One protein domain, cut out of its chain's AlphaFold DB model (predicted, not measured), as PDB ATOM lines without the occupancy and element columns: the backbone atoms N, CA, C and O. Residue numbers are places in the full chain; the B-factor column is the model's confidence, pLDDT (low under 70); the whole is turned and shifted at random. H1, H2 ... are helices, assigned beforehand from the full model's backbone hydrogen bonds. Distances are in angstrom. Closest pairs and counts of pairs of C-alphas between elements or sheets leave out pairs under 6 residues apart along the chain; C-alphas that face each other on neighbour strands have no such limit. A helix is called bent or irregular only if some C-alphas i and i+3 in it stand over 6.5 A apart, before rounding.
ATOM      1  N   ALA A   2      96.919 -43.105   8.741       74.56
ATOM      2  CA  ALA A   2      96.976 -41.770   8.124       74.56
ATOM      3  C   ALA A   2      95.595 -41.223   7.699       74.56
ATOM      4  O   ALA A   2      95.269 -40.081   8.004       74.56
ATOM      5  N   GLU A   3      94.737 -42.048   7.089       77.81
ATOM      6  CA  GLU A   3      93.359 -41.642   6.748       77.81
ATOM      7  C   GLU A   3      92.495 -41.302   7.973       77.81
ATOM      8  O   GLU A   3      91.761 -40.315   7.964       77.81
ATOM      9  N   ALA A   4      92.633 -42.043   9.076       77.38
ATOM     10  CA  ALA A   4      91.915 -41.735  10.313       77.38
ATOM     11  C   ALA A   4      92.367 -40.388  10.911       77.38
ATOM     12  O   ALA A   4      91.541 -39.622  11.404       77.38
ATOM     13  N   LEU A   5      93.662 -40.059  10.807       79.69
ATOM     14  CA  LEU A   5      94.196 -38.758  11.220       79.69
ATOM     15  C   LEU A   5      93.656 -37.617  10.349       79.69
ATOM     16  O   LEU A   5      93.292 -36.570  10.879       79.69
ATOM     17  N   LYS A   6      93.519 -37.826   9.032       79.62
ATOM     18  CA  LYS A   6      92.910 -36.836   8.123       79.62
ATOM     19  C   LYS A   6      91.448 -36.548   8.476       79.62
ATOM     20  O   LYS A   6      91.010 -35.397   8.420       79.62
ATOM     21  N   GLN A   7      90.692 -37.572   8.867       79.50
ATOM     22  CA  GLN A   7      89.290 -37.420   9.264       79.50
ATOM     23  C   GLN A   7      89.128 -36.796  10.662       79.50
ATOM     24  O   GLN A   7      88.096 -36.189  10.954       79.50
ATOM     25  N   ASN A   8      90.148 -36.876  11.519       79.69
ATOM     26  CA  ASN A   8      90.103 -36.320  12.865       79.69
ATOM     27  C   ASN A   8      90.398 -34.813  12.858       79.69
ATOM     28  O   ASN A   8      91.542 -34.377  12.775       79.69
ATOM     29  N   ILE A   9      89.345 -34.009  12.984       80.00
ATOM     30  CA  ILE A   9      89.406 -32.538  13.085       80.00
ATOM     31  C   ILE A   9      89.654 -32.026  14.514       80.00
ATOM     32  O   ILE A   9      89.872 -30.835  14.721       80.00
ATOM     33  N   THR A  10      89.571 -32.908  15.510       76.00
ATOM     34  CA  THR A  10      89.678 -32.560  16.934       76.00
ATOM     35  C   THR A  10      91.064 -32.799  17.518       76.00
ATOM     36  O   THR A  10      91.334 -32.301  18.606       76.00
ATOM     37  N   LEU A  11      91.949 -33.498  16.805       79.75
ATOM     38  CA  LEU A  11      93.310 -33.810  17.246       79.75
ATOM     39  C   LEU A  11      94.114 -32.521  17.477       79.75
ATOM     40  O   LEU A  11      94.181 -31.671  16.581       79.75
ATOM     41  N   GLN A  12      94.650 -32.334  18.685       75.94
ATOM     42  CA  GLN A  12      95.465 -31.169  19.061       75.94
ATOM     43  C   GLN A  12      96.956 -31.470  18.956       75.94
ATOM     44  O   GLN A  12      97.705 -30.701  18.359       75.94
ATOM     45  N   SER A  13      97.345 -32.619  19.490       79.56
ATOM     46  CA  SER A  13      98.689 -33.166  19.458       79.56
ATOM     47  C   SER A  13      98.597 -34.669  19.210       79.56
ATOM     48  O   SER A  13      97.585 -35.311  19.506       79.56
ATOM     49  N   PHE A  14      99.640 -35.235  18.611       83.19
ATOM     50  CA  PHE A  14      99.771 -36.674  18.449       83.19
ATOM     51  C   PHE A  14     101.247 -37.035  18.398       83.19
ATOM     52  O   PHE A  14     101.983 -36.536  17.549       83.19
ATOM     53  N   THR A  15     101.656 -37.927  19.293       81.38
ATOM     54  CA  THR A  15     103.024 -38.435  19.364       81.38
ATOM     55  C   THR A  15     102.958 -39.949  19.287       81.38
ATOM     56  O   THR A  15     102.197 -40.572  20.027       81.38
ATOM     57  N   ILE A  16     103.749 -40.544  18.398       81.56
ATOM     58  CA  ILE A  16     103.890 -41.996  18.289       81.56
ATOM     59  C   ILE A  16     105.331 -42.386  18.607       81.56
ATOM     60  O   ILE A  16     106.270 -41.856  18.016       81.56
ATOM     61  N   ASP A  17     105.506 -43.300  19.560       85.19
ATOM     62  CA  ASP A  17     106.814 -43.881  19.850       85.19
ATOM     63  C   ASP A  17     107.023 -45.132  18.988       85.19
ATOM     64  O   ASP A  17     106.443 -46.189  19.234       85.19
ATOM     65  N   CYS A  18     107.857 -44.998  17.958       82.81
ATOM     66  CA  CYS A  18     108.177 -46.084  17.033       82.81
ATOM     67  C   CYS A  18     109.446 -46.867  17.420       82.81
ATOM     68  O   CYS A  18     109.881 -47.703  16.628       82.81
ATOM     69  N   ARG A  19     110.060 -46.626  18.594       82.69
ATOM     70  CA  ARG A  19     111.389 -47.178  18.955       82.69
ATOM     71  C   ARG A  19     111.493 -48.708  18.899       82.69
ATOM     72  O   ARG A  19     112.583 -49.212  18.669       82.69
ATOM     73  N   ASN A  20     110.380 -49.427  19.058       86.81
ATOM     74  CA  ASN A  20     110.335 -50.898  19.050       86.81
ATOM     75  C   ASN A  20     109.526 -51.484  17.882       86.81
ATOM     76  O   ASN A  20     109.153 -52.655  17.912       86.81
ATOM     77  N   THR A  21     109.200 -50.678  16.873       86.50
ATOM     78  CA  THR A  21     108.407 -51.141  15.726       86.50
ATOM     79  C   THR A  21     109.318 -51.517  14.561       86.50
ATOM     80  O   THR A  21     110.323 -50.856  14.323       86.50
ATOM     81  N   SER A  22     108.956 -52.547  13.794       90.81
ATOM     82  CA  SER A  22     109.646 -52.932  12.550       90.81
ATOM     83  C   SER A  22     109.323 -52.002  11.366       90.81
ATOM     84  O   SER A  22     109.487 -52.382  10.206       90.81
ATOM     85  N   ILE A  23     108.823 -50.794  11.639       90.69
ATOM     86  CA  ILE A  23     108.448 -49.817  10.619       90.69
ATOM     87  C   ILE A  23     109.737 -49.253  10.015       90.69
ATOM     88  O   ILE A  23     110.543 -48.659  10.724       90.69
ATOM     89  N   GLY A  24     109.924 -49.443   8.707       93.31
ATOM     90  CA  GLY A  24     111.072 -48.888   7.986       93.31
ATOM     91  C   GLY A  24     111.114 -47.358   8.044       93.31
ATOM     92  O   GLY A  24     110.072 -46.705   8.138       93.31
ATOM     93  N   ASP A  25     112.319 -46.791   7.953       90.31
ATOM     94  CA  ASP A  25     112.563 -45.350   8.104       90.31
ATOM     95  C   ASP A  25     111.730 -44.492   7.136       90.31
ATOM     96  O   ASP A  25     111.205 -43.450   7.527       90.31
ATOM     97  N   GLU A  26     111.527 -44.960   5.899       93.44
ATOM     98  CA  GLU A  26     110.692 -44.278   4.901       93.44
ATOM     99  C   GLU A  26     109.223 -44.185   5.341       93.44
ATOM    100  O   GLU A  26     108.610 -43.117   5.287       93.44
ATOM    101  N   THR A  27     108.657 -45.289   5.838       90.31
ATOM    102  CA  THR A  27     107.275 -45.331   6.339       90.31
ATOM    103  C   THR A  27     107.119 -44.471   7.588       90.31
ATOM    104  O   THR A  27     106.090 -43.815   7.761       90.31
ATOM    105  N   LYS A  28     108.139 -44.445   8.454       88.44
ATOM    106  CA  LYS A  28     108.165 -43.583   9.637       88.44
ATOM    107  C   LYS A  28     108.146 -42.105   9.240       88.44
ATOM    108  O   LYS A  28     107.299 -41.371   9.742       88.44
ATOM    109  N   ALA A  29     109.006 -41.690   8.309       88.75
ATOM    110  CA  ALA A  29     109.052 -40.313   7.819       88.75
ATOM    111  C   ALA A  29     107.719 -39.889   7.174       88.75
ATOM    112  O   ALA A  29     107.181 -38.832   7.502       88.75
ATOM    113  N   ALA A  30     107.134 -40.745   6.329       89.69
ATOM    114  CA  ALA A  30     105.834 -40.481   5.710       89.69
ATOM    115  C   ALA A  30     104.700 -40.358   6.747       89.69
ATOM    116  O   ALA A  30     103.783 -39.548   6.591       89.69
ATOM    117  N   LEU A  31     104.749 -41.152   7.823       88.00
ATOM    118  CA  LEU A  31     103.774 -41.080   8.908       88.00
ATOM    119  C   LEU A  31     103.932 -39.794   9.733       88.00
ATOM    120  O   LEU A  31     102.928 -39.144  10.024       88.00
ATOM    121  N   GLU A  32     105.162 -39.412  10.084       88.38
ATOM    122  CA  GLU A  32     105.466 -38.158  10.790       88.38
ATOM    123  C   GLU A  32     105.022 -36.931   9.980       88.38
ATOM    124  O   GLU A  32     104.395 -36.015  10.525       88.38
ATOM    125  N   GLU A  33     105.258 -36.936   8.665       91.19
ATOM    126  CA  GLU A  33     104.780 -35.885   7.768       91.19
ATOM    127  C   GLU A  33     103.245 -35.816   7.759       91.19
ATOM    128  O   GLU A  33     102.669 -34.741   7.938       91.19
ATOM    129  N   ALA A  34     102.563 -36.959   7.636       88.69
ATOM    130  CA  ALA A  34     101.102 -37.013   7.642       88.69
ATOM    131  C   ALA A  34     100.493 -36.515   8.968       88.69
ATOM    132  O   ALA A  34      99.487 -35.802   8.957       88.69
ATOM    133  N   ILE A  35     101.102 -36.858  10.110       87.00
ATOM    134  CA  ILE A  35     100.702 -36.365  11.439       87.00
ATOM    135  C   ILE A  35     100.880 -34.848  11.519       87.00
ATOM    136  O   ILE A  35      99.976 -34.138  11.972       87.00
ATOM    137  N   THR A  36     102.021 -34.344  11.051       88.12
ATOM    138  CA  THR A  36     102.342 -32.914  11.064       88.12
ATOM    139  C   THR A  36     101.342 -32.128  10.219       88.12
ATOM    140  O   THR A  36     100.745 -31.166  10.706       88.12
ATOM    141  N   GLN A  37     101.073 -32.583   8.991       90.75
ATOM    142  CA  GLN A  37     100.090 -31.964   8.099       90.75
ATOM    143  C   GLN A  37      98.674 -31.980   8.700       90.75
ATOM    144  O   GLN A  37      97.974 -30.966   8.667       90.75
ATOM    145  N   ALA A  38      98.246 -33.103   9.291       86.50
ATOM    146  CA  ALA A  38      96.934 -33.203   9.932       86.50
ATOM    147  C   ALA A  38      96.804 -32.243  11.127       86.50
ATOM    148  O   ALA A  38      95.781 -31.569  11.274       86.50
ATOM    149  N   THR A  39      97.857 -32.134  11.940       84.31
ATOM    150  CA  THR A  39      97.904 -31.244  13.108       84.31
ATOM    151  C   THR A  39      97.851 -29.776  12.688       84.31
ATOM    152  O   THR A  39      97.012 -29.027  13.193       84.31
ATOM    153  N   GLN A  40      98.659 -29.372  11.701       87.75
ATOM    154  CA  GLN A  40      98.642 -28.012  11.147       87.75
ATOM    155  C   GLN A  40      97.278 -27.652  10.551       87.75
ATOM    156  O   GLN A  40      96.732 -26.585  10.833       87.75
ATOM    157  N   ARG A  41      96.673 -28.563   9.777       91.75
ATOM    158  CA  ARG A  41      95.322 -28.374   9.229       91.75
ATOM    159  C   ARG A  41      94.289 -28.162  10.339       91.75
ATOM    160  O   ARG A  41      93.449 -27.273  10.230       91.75
ATOM    161  N   ASN A  42      94.345 -28.948  11.415       85.19
ATOM    162  CA  ASN A  42      93.418 -28.812  12.540       85.19
ATOM    163  C   ASN A  42      93.610 -27.488  13.288       85.19
ATOM    164  O   ASN A  42      92.626 -26.843  13.647       85.19
ATOM    165  N   GLN A  43      94.856 -27.053  13.489       83.00
ATOM    166  CA  GLN A  43      95.164 -25.738  14.057       83.00
ATOM    167  C   GLN A  43      94.595 -24.608  13.189       83.00
ATOM    168  O   GLN A  43      93.917 -23.726  13.713       83.00
ATOM    169  N   ALA A  44      94.779 -24.675  11.867       85.44
ATOM    170  CA  ALA A  44      94.218 -23.700  10.932       85.44
ATOM    171  C   ALA A  44      92.681 -23.663  10.986       85.44
ATOM    172  O   ALA A  44      92.095 -22.585  11.060       85.44
ATOM    173  N   LEU A  45      92.019 -24.826  11.036       84.19
ATOM    174  CA  LEU A  45      90.562 -24.914  11.188       84.19
ATOM    175  C   LEU A  45      90.077 -24.299  12.506       84.19
ATOM    176  O   LEU A  45      89.055 -23.612  12.518       84.19
ATOM    177  N   ARG A  46      90.800 -24.501  13.615       79.31
ATOM    178  CA  ARG A  46      90.477 -23.848  14.894       79.31
ATOM    179  C   ARG A  46      90.677 -22.342  14.814       79.31
ATOM    180  O   ARG A  46      89.774 -21.610  15.198       79.31
ATOM    181  N   ALA A  47      91.794 -21.867  14.269       76.19
ATOM    182  CA  ALA A  47      92.041 -20.437  14.088       76.19
ATOM    183  C   ALA A  47      90.959 -19.778  13.214       76.19
ATOM    184  O   ALA A  47      90.459 -18.697  13.539       76.19
ATOM    185  N   GLN A  48      90.529 -20.457  12.147       83.56
ATOM    186  CA  GLN A  48      89.418 -20.025  11.303       83.56
ATOM    187  C   GLN A  48      88.095 -20.018  12.077       83.56
ATOM    188  O   GLN A  48      87.378 -19.023  12.032       83.56
ATOM    189  N   ARG A  49      87.789 -21.076  12.843       80.94
ATOM    190  CA  ARG A  49      86.619 -21.133  13.737       80.94
ATOM    191  C   ARG A  49      86.632 -19.978  14.739       80.94
ATOM    192  O   ARG A  49      85.608 -19.321  14.876       80.94
ATOM    193  N   HIS A  50      87.756 -19.701  15.401       75.12
ATOM    194  CA  HIS A  50      87.889 -18.580  16.335       75.12
ATOM    195  C   HIS A  50      87.702 -17.239  15.626       75.12
ATOM    196  O   HIS A  50      86.975 -16.389  16.127       75.12
ATOM    197  N   SER A  51      88.279 -17.057  14.437       76.31
ATOM    198  CA  SER A  51      88.089 -15.839  13.636       76.31
ATOM    199  C   SER A  51      86.619 -15.640  13.259       76.31
ATOM    200  O   SER A  51      86.078 -14.554  13.440       76.31
ATOM    201  N   LEU A  52      85.940 -16.701  12.813       76.44
ATOM    202  CA  LEU A  52      84.508 -16.674  12.513       76.44
ATOM    203  C   LEU A  52      83.663 -16.435  13.765       76.44
ATOM    204  O   LEU A  52      82.705 -15.679  13.700       76.44
ATOM    205  N   ALA A  53      84.017 -17.032  14.903       70.75
ATOM    206  CA  ALA A  53      83.339 -16.800  16.174       70.75
ATOM    207  C   ALA A  53      83.504 -15.348  16.639       70.75
ATOM    208  O   ALA A  53      82.539 -14.748  17.095       70.75
ATOM    209  N   ARG A  54      84.688 -14.751  16.450       65.88
ATOM    210  CA  ARG A  54      84.939 -13.328  16.715       65.88
ATOM    211  C   ARG A  54      84.153 -12.415  15.777       65.88
ATOM    212  O   ARG A  54      83.601 -11.432  16.243       65.88
ATOM    213  N   LEU A  55      84.056 -12.747  14.489       66.19
ATOM    214  CA  LEU A  55      83.215 -12.007  13.537       66.19
ATOM    215  C   LEU A  55      81.716 -12.178  13.827       66.19
ATOM    216  O   LEU A  55      80.926 -11.274  13.584       66.19
ATOM    217  N   ALA A  56      81.320 -13.350  14.325       64.44
ATOM    218  CA  ALA A  56      79.946 -13.657  14.697       64.44
ATOM    219  C   ALA A  56      79.551 -13.076  16.061       64.44
ATOM    220  O   ALA A  56      78.349 -12.946  16.323       64.44
ATOM    221  N   ARG A  57      80.531 -12.747  16.918       59.12
ATOM    222  CA  ARG A  57      80.319 -11.978  18.142       59.12
ATOM    223  C   ARG A  57      79.900 -10.572  17.741       59.12
ATOM    224  O   ARG A  57      80.662  -9.807  17.157       59.12
ATOM    225  N   TRP A  58      78.634 -10.286  18.014       52.66
ATOM    226  CA  TRP A  58      78.034  -8.977  17.847       52.66
ATOM    227  C   TRP A  58      78.864  -7.930  18.585       52.66
ATOM    228  O   TRP A  58      78.894  -7.904  19.803       52.66
ATOM    229  N   SER A  59      79.480  -7.017  17.846       50.31
ATOM    230  CA  SER A  59      79.635  -5.658  18.342       50.31
ATOM    231  C   SER A  59      78.372  -4.922  17.915       50.31
ATOM    232  O   SER A  59      78.135  -4.744  16.713       50.31
ATOM    233  N   GLY A  70      70.588 -16.204  13.191       72.06
ATOM    234  CA  GLY A  70      71.313 -17.430  13.530       72.06
ATOM    235  C   GLY A  70      71.456 -18.384  12.340       72.06
ATOM    236  O   GLY A  70      72.491 -19.033  12.201       72.06
ATOM    237  N   GLU A  71      70.476 -18.412  11.430       75.50
ATOM    238  CA  GLU A  71      70.542 -19.214  10.202       75.50
ATOM    239  C   GLU A  71      71.594 -18.696   9.213       75.50
ATOM    240  O   GLU A  71      72.342 -19.503   8.660       75.50
ATOM    241  N   PHE A  72      71.749 -17.378   9.036       81.00
ATOM    242  CA  PHE A  72      72.832 -16.844   8.205       81.00
ATOM    243  C   PHE A  72      74.200 -17.218   8.783       81.00
ATOM    244  O   PHE A  72      75.060 -17.731   8.066       81.00
ATOM    245  N   ARG A  73      74.394 -17.045  10.098       74.75
ATOM    246  CA  ARG A  73      75.647 -17.427  10.770       74.75
ATOM    247  C   ARG A  73      75.932 -18.917  10.605       74.75
ATOM    248  O   ARG A  73      77.026 -19.285  10.190       74.75
ATOM    249  N   LYS A  74      74.937 -19.774  10.826       81.69
ATOM    250  CA  LYS A  74      75.034 -21.216  10.574       81.69
ATOM    251  C   LYS A  74      75.450 -21.521   9.132       81.69
ATOM    252  O   LYS A  74      76.314 -22.370   8.939       81.69
ATOM    253  N   ARG A  75      74.913 -20.813   8.129       83.50
ATOM    254  CA  ARG A  75      75.328 -20.953   6.719       83.50
ATOM    255  C   ARG A  75      76.766 -20.500   6.478       83.50
ATOM    256  O   ARG A  75      77.482 -21.187   5.760       83.50
ATOM    257  N   VAL A  76      77.211 -19.409   7.104       82.25
ATOM    258  CA  VAL A  76      78.615 -18.962   7.054       82.25
ATOM    259  C   VAL A  76      79.537 -20.028   7.642       82.25
ATOM    260  O   VAL A  76      80.496 -20.434   6.991       82.25
ATOM    261  N   PHE A  77      79.225 -20.552   8.830       82.25
ATOM    262  CA  PHE A  77      80.011 -21.632   9.428       82.25
ATOM    263  C   PHE A  77      79.994 -22.901   8.565       82.25
ATOM    264  O   PHE A  77      81.046 -23.492   8.365       82.25
ATOM    265  N   GLN A  78      78.852 -23.293   7.991       84.62
ATOM    266  CA  GLN A  78      78.765 -24.431   7.065       84.62
ATOM    267  C   GLN A  78      79.549 -24.222   5.763       84.62
ATOM    268  O   GLN A  78      80.029 -25.193   5.191       84.62
ATOM    269  N   PHE A  79      79.660 -22.983   5.277       86.75
ATOM    270  CA  PHE A  79      80.433 -22.666   4.076       86.75
ATOM    271  C   PHE A  79      81.940 -22.783   4.329       86.75
ATOM    272  O   PHE A  79      82.680 -23.276   3.482       86.75
ATOM    273  N   PHE A  80      82.395 -22.333   5.499       82.56
ATOM    274  CA  PHE A  80      83.817 -22.285   5.836       82.56
ATOM    275  C   PHE A  80      84.344 -23.539   6.539       82.56
ATOM    276  O   PHE A  80      85.551 -23.781   6.507       82.56
ATOM    277  N   LEU A  81      83.481 -24.331   7.179       81.88
ATOM    278  CA  LEU A  81      83.860 -25.575   7.842       81.88
ATOM    279  C   LEU A  81      83.559 -26.783   6.945       81.88
ATOM    280  O   LEU A  81      82.513 -26.820   6.298       81.88
ATOM    281  N   PRO A  82      84.416 -27.820   6.944       78.44
ATOM    282  CA  PRO A  82      84.127 -29.058   6.231       78.44
ATOM    283  C   PRO A  82      82.786 -29.684   6.665       78.44
ATOM    284  O   PRO A  82      82.415 -29.598   7.842       78.44
ATOM    285  N   PRO A  83      82.064 -30.372   5.764       77.50
ATOM    286  CA  PRO A  83      80.847 -31.091   6.128       77.50
ATOM    287  C   PRO A  83      81.127 -32.138   7.220       77.50
ATOM    288  O   PRO A  83      82.163 -32.800   7.218       77.50
ATOM    289  N   GLY A  84      80.209 -32.265   8.185       76.38
ATOM    290  CA  GLY A  84      80.371 -33.154   9.346       76.38
ATOM    291  C   GLY A  84      81.292 -32.612  10.450       76.38
ATOM    292  O   GLY A  84      81.551 -33.308  11.435       76.38
ATOM    293  N   CYS A  85      81.780 -31.374  10.323       73.81
ATOM    294  CA  CYS A  85      82.642 -30.765  11.324       73.81
ATOM    295  C   CYS A  85      81.904 -30.513  12.651       73.81
ATOM    296  O   CYS A  85      80.982 -29.703  12.733       73.81
ATOM    297  N   LYS A  86      82.356 -31.173  13.724       75.19
ATOM    298  CA  LYS A  86      81.827 -31.035  15.096       75.19
ATOM    299  C   LYS A  86      82.222 -29.721  15.789       75.19
ATOM    300  O   LYS A  86      81.862 -29.519  16.941       75.19
ATOM    301  N   LEU A  87      82.968 -28.842  15.111       70.69
ATOM    302  CA  LEU A  87      83.391 -27.536  15.638       70.69
ATOM    303  C   LEU A  87      82.328 -26.435  15.478       70.69
ATOM    304  O   LEU A  87      82.579 -25.285  15.841       70.69
ATOM    305  N   MET A  88      81.154 -26.777  14.940       75.94
ATOM    306  CA  MET A  88      79.976 -25.912  14.956       75.94
ATOM    307  C   MET A  88      79.666 -25.468  16.396       75.94
ATOM    308  O   MET A  88      79.516 -26.334  17.262       75.94
ATOM    309  N   PRO A  89      79.565 -24.153  16.676       72.25
ATOM    310  CA  PRO A  89      79.136 -23.675  17.988       72.25
ATOM    311  C   PRO A  89      77.790 -24.286  18.396       72.25
ATOM    312  O   PRO A  89      76.899 -24.461  17.561       72.25
ATOM    313  N   VAL A  90      77.668 -24.639  19.680       68.88
ATOM    314  CA  VAL A  90      76.528 -25.403  20.221       68.88
ATOM    315  C   VAL A  90      75.206 -24.667  19.995       68.88
ATOM    316  O   VAL A  90      74.198 -25.303  19.681       68.88
ATOM    317  N   ASP A  91      75.242 -23.336  20.020       64.44
ATOM    318  CA  ASP A  91      74.095 -22.452  19.794       64.44
ATOM    319  C   ASP A  91      73.421 -22.680  18.432       64.44
ATOM    320  O   ASP A  91      72.219 -22.473  18.277       64.44
ATOM    321  N   PHE A  92      74.165 -23.169  17.433       70.88
ATOM    322  CA  PHE A  92      73.638 -23.447  16.094       70.88
ATOM    323  C   PHE A  92      73.134 -24.881  15.908       70.88
ATOM    324  O   PHE A  92      72.417 -25.159  14.942       70.88
ATOM    325  N   LEU A  93      73.525 -25.803  16.792       70.44
ATOM    326  CA  LEU A  93      73.098 -27.203  16.734       70.44
ATOM    327  C   LEU A  93      71.694 -27.394  17.321       70.44
ATOM    328  O   LEU A  93      71.068 -28.416  17.052       70.44
TER     329      LEU A  93
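Overview. This is residues 2 to 59 and 70 to 93 of the 365 residues of the protein "Hypothetical protein" of Polarella glacialis (UniProt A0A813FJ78). One long straight helix, H2, makes the long axis of a loose rod, with short H1 side by side with part of it and H3 by its last part, next to the small H4. Between H1 and H2 an extended stretch runs back along H2 to the end of the rod where H2 begins; there residues 19 to 27, of which 25 to 27 belong to H2, stick out. The printed part has 82 residues with four named helices, in the order H1, H2, H3, H4, and no named strand; the class is all helix, with 53 of the 82 residues in named helices. The whole is loose, with a radius of gyration of the C-alphas of 16.7 A, and its C-alphas span 54 by 21 by 17 A.

Arrangement. From the first printed residue, H1, residues 2 to 7, touches H2, residues 25 to 56, and H2 touches H1 with its residues 31 to 38 alone. The closest C-alphas of the two are those of Lys 6 and Ala 38, 5.7 A apart. H1 and H2 run the same way at a shallow tilt of 9 degrees. H3, residues 70 to 80, and H2 only just touch, with 3 pairs of C-alphas within 8 A, and H2 does so with residues 49 to 56 alone. Their closest C-alphas are those of Ala 56 and Arg 73, 6.9 A apart. H2 and H3 run opposite ways at a shallow tilt of 26 degrees. H4, residues 90 to 93, and H3 only just touch, with 3 pairs of C-alphas within 8 A; the closest are those of Lys 74 and Phe 92, 6.1 A apart. H1 is apart from H3 and H4, and H2 is apart from H4. In H1, H2 and H3 every O i to N i+4 pair is within hydrogen-bond range; H4 is too short for such a pair, and its one O i to N i+3 pair is within range.

Along the chain. H1 begins at C-alpha 2, at (96.976, -41.770, 8.124). H2 measures 46.0 A from C-alpha 25 at (112.563, -45.350, 8.104) to C-alpha 56 at (79.946, -13.657, 14.697), and it is not bent. H3 measures 15.5 A from first to last C-alpha, H1 8.9 A and H4 5.2 A. H4 ends at C-alpha 93, at (73.098, -27.203, 16.734).

Size, cuts and confidence. The two C-alphas farthest apart are those of Ser 22 and Ser 59, 56.3 A. Residues 60 to 69 are cut out, and C-alphas 59 and 70 are 15.2 A apart across the cut. The link from H1 to H2 is long, 17 residues, and the link from H3 to H4 is short, 9 residues. The mean pLDDT of the printed part is 80.0; residues 54 to 59 and 90 to 91 are under 70.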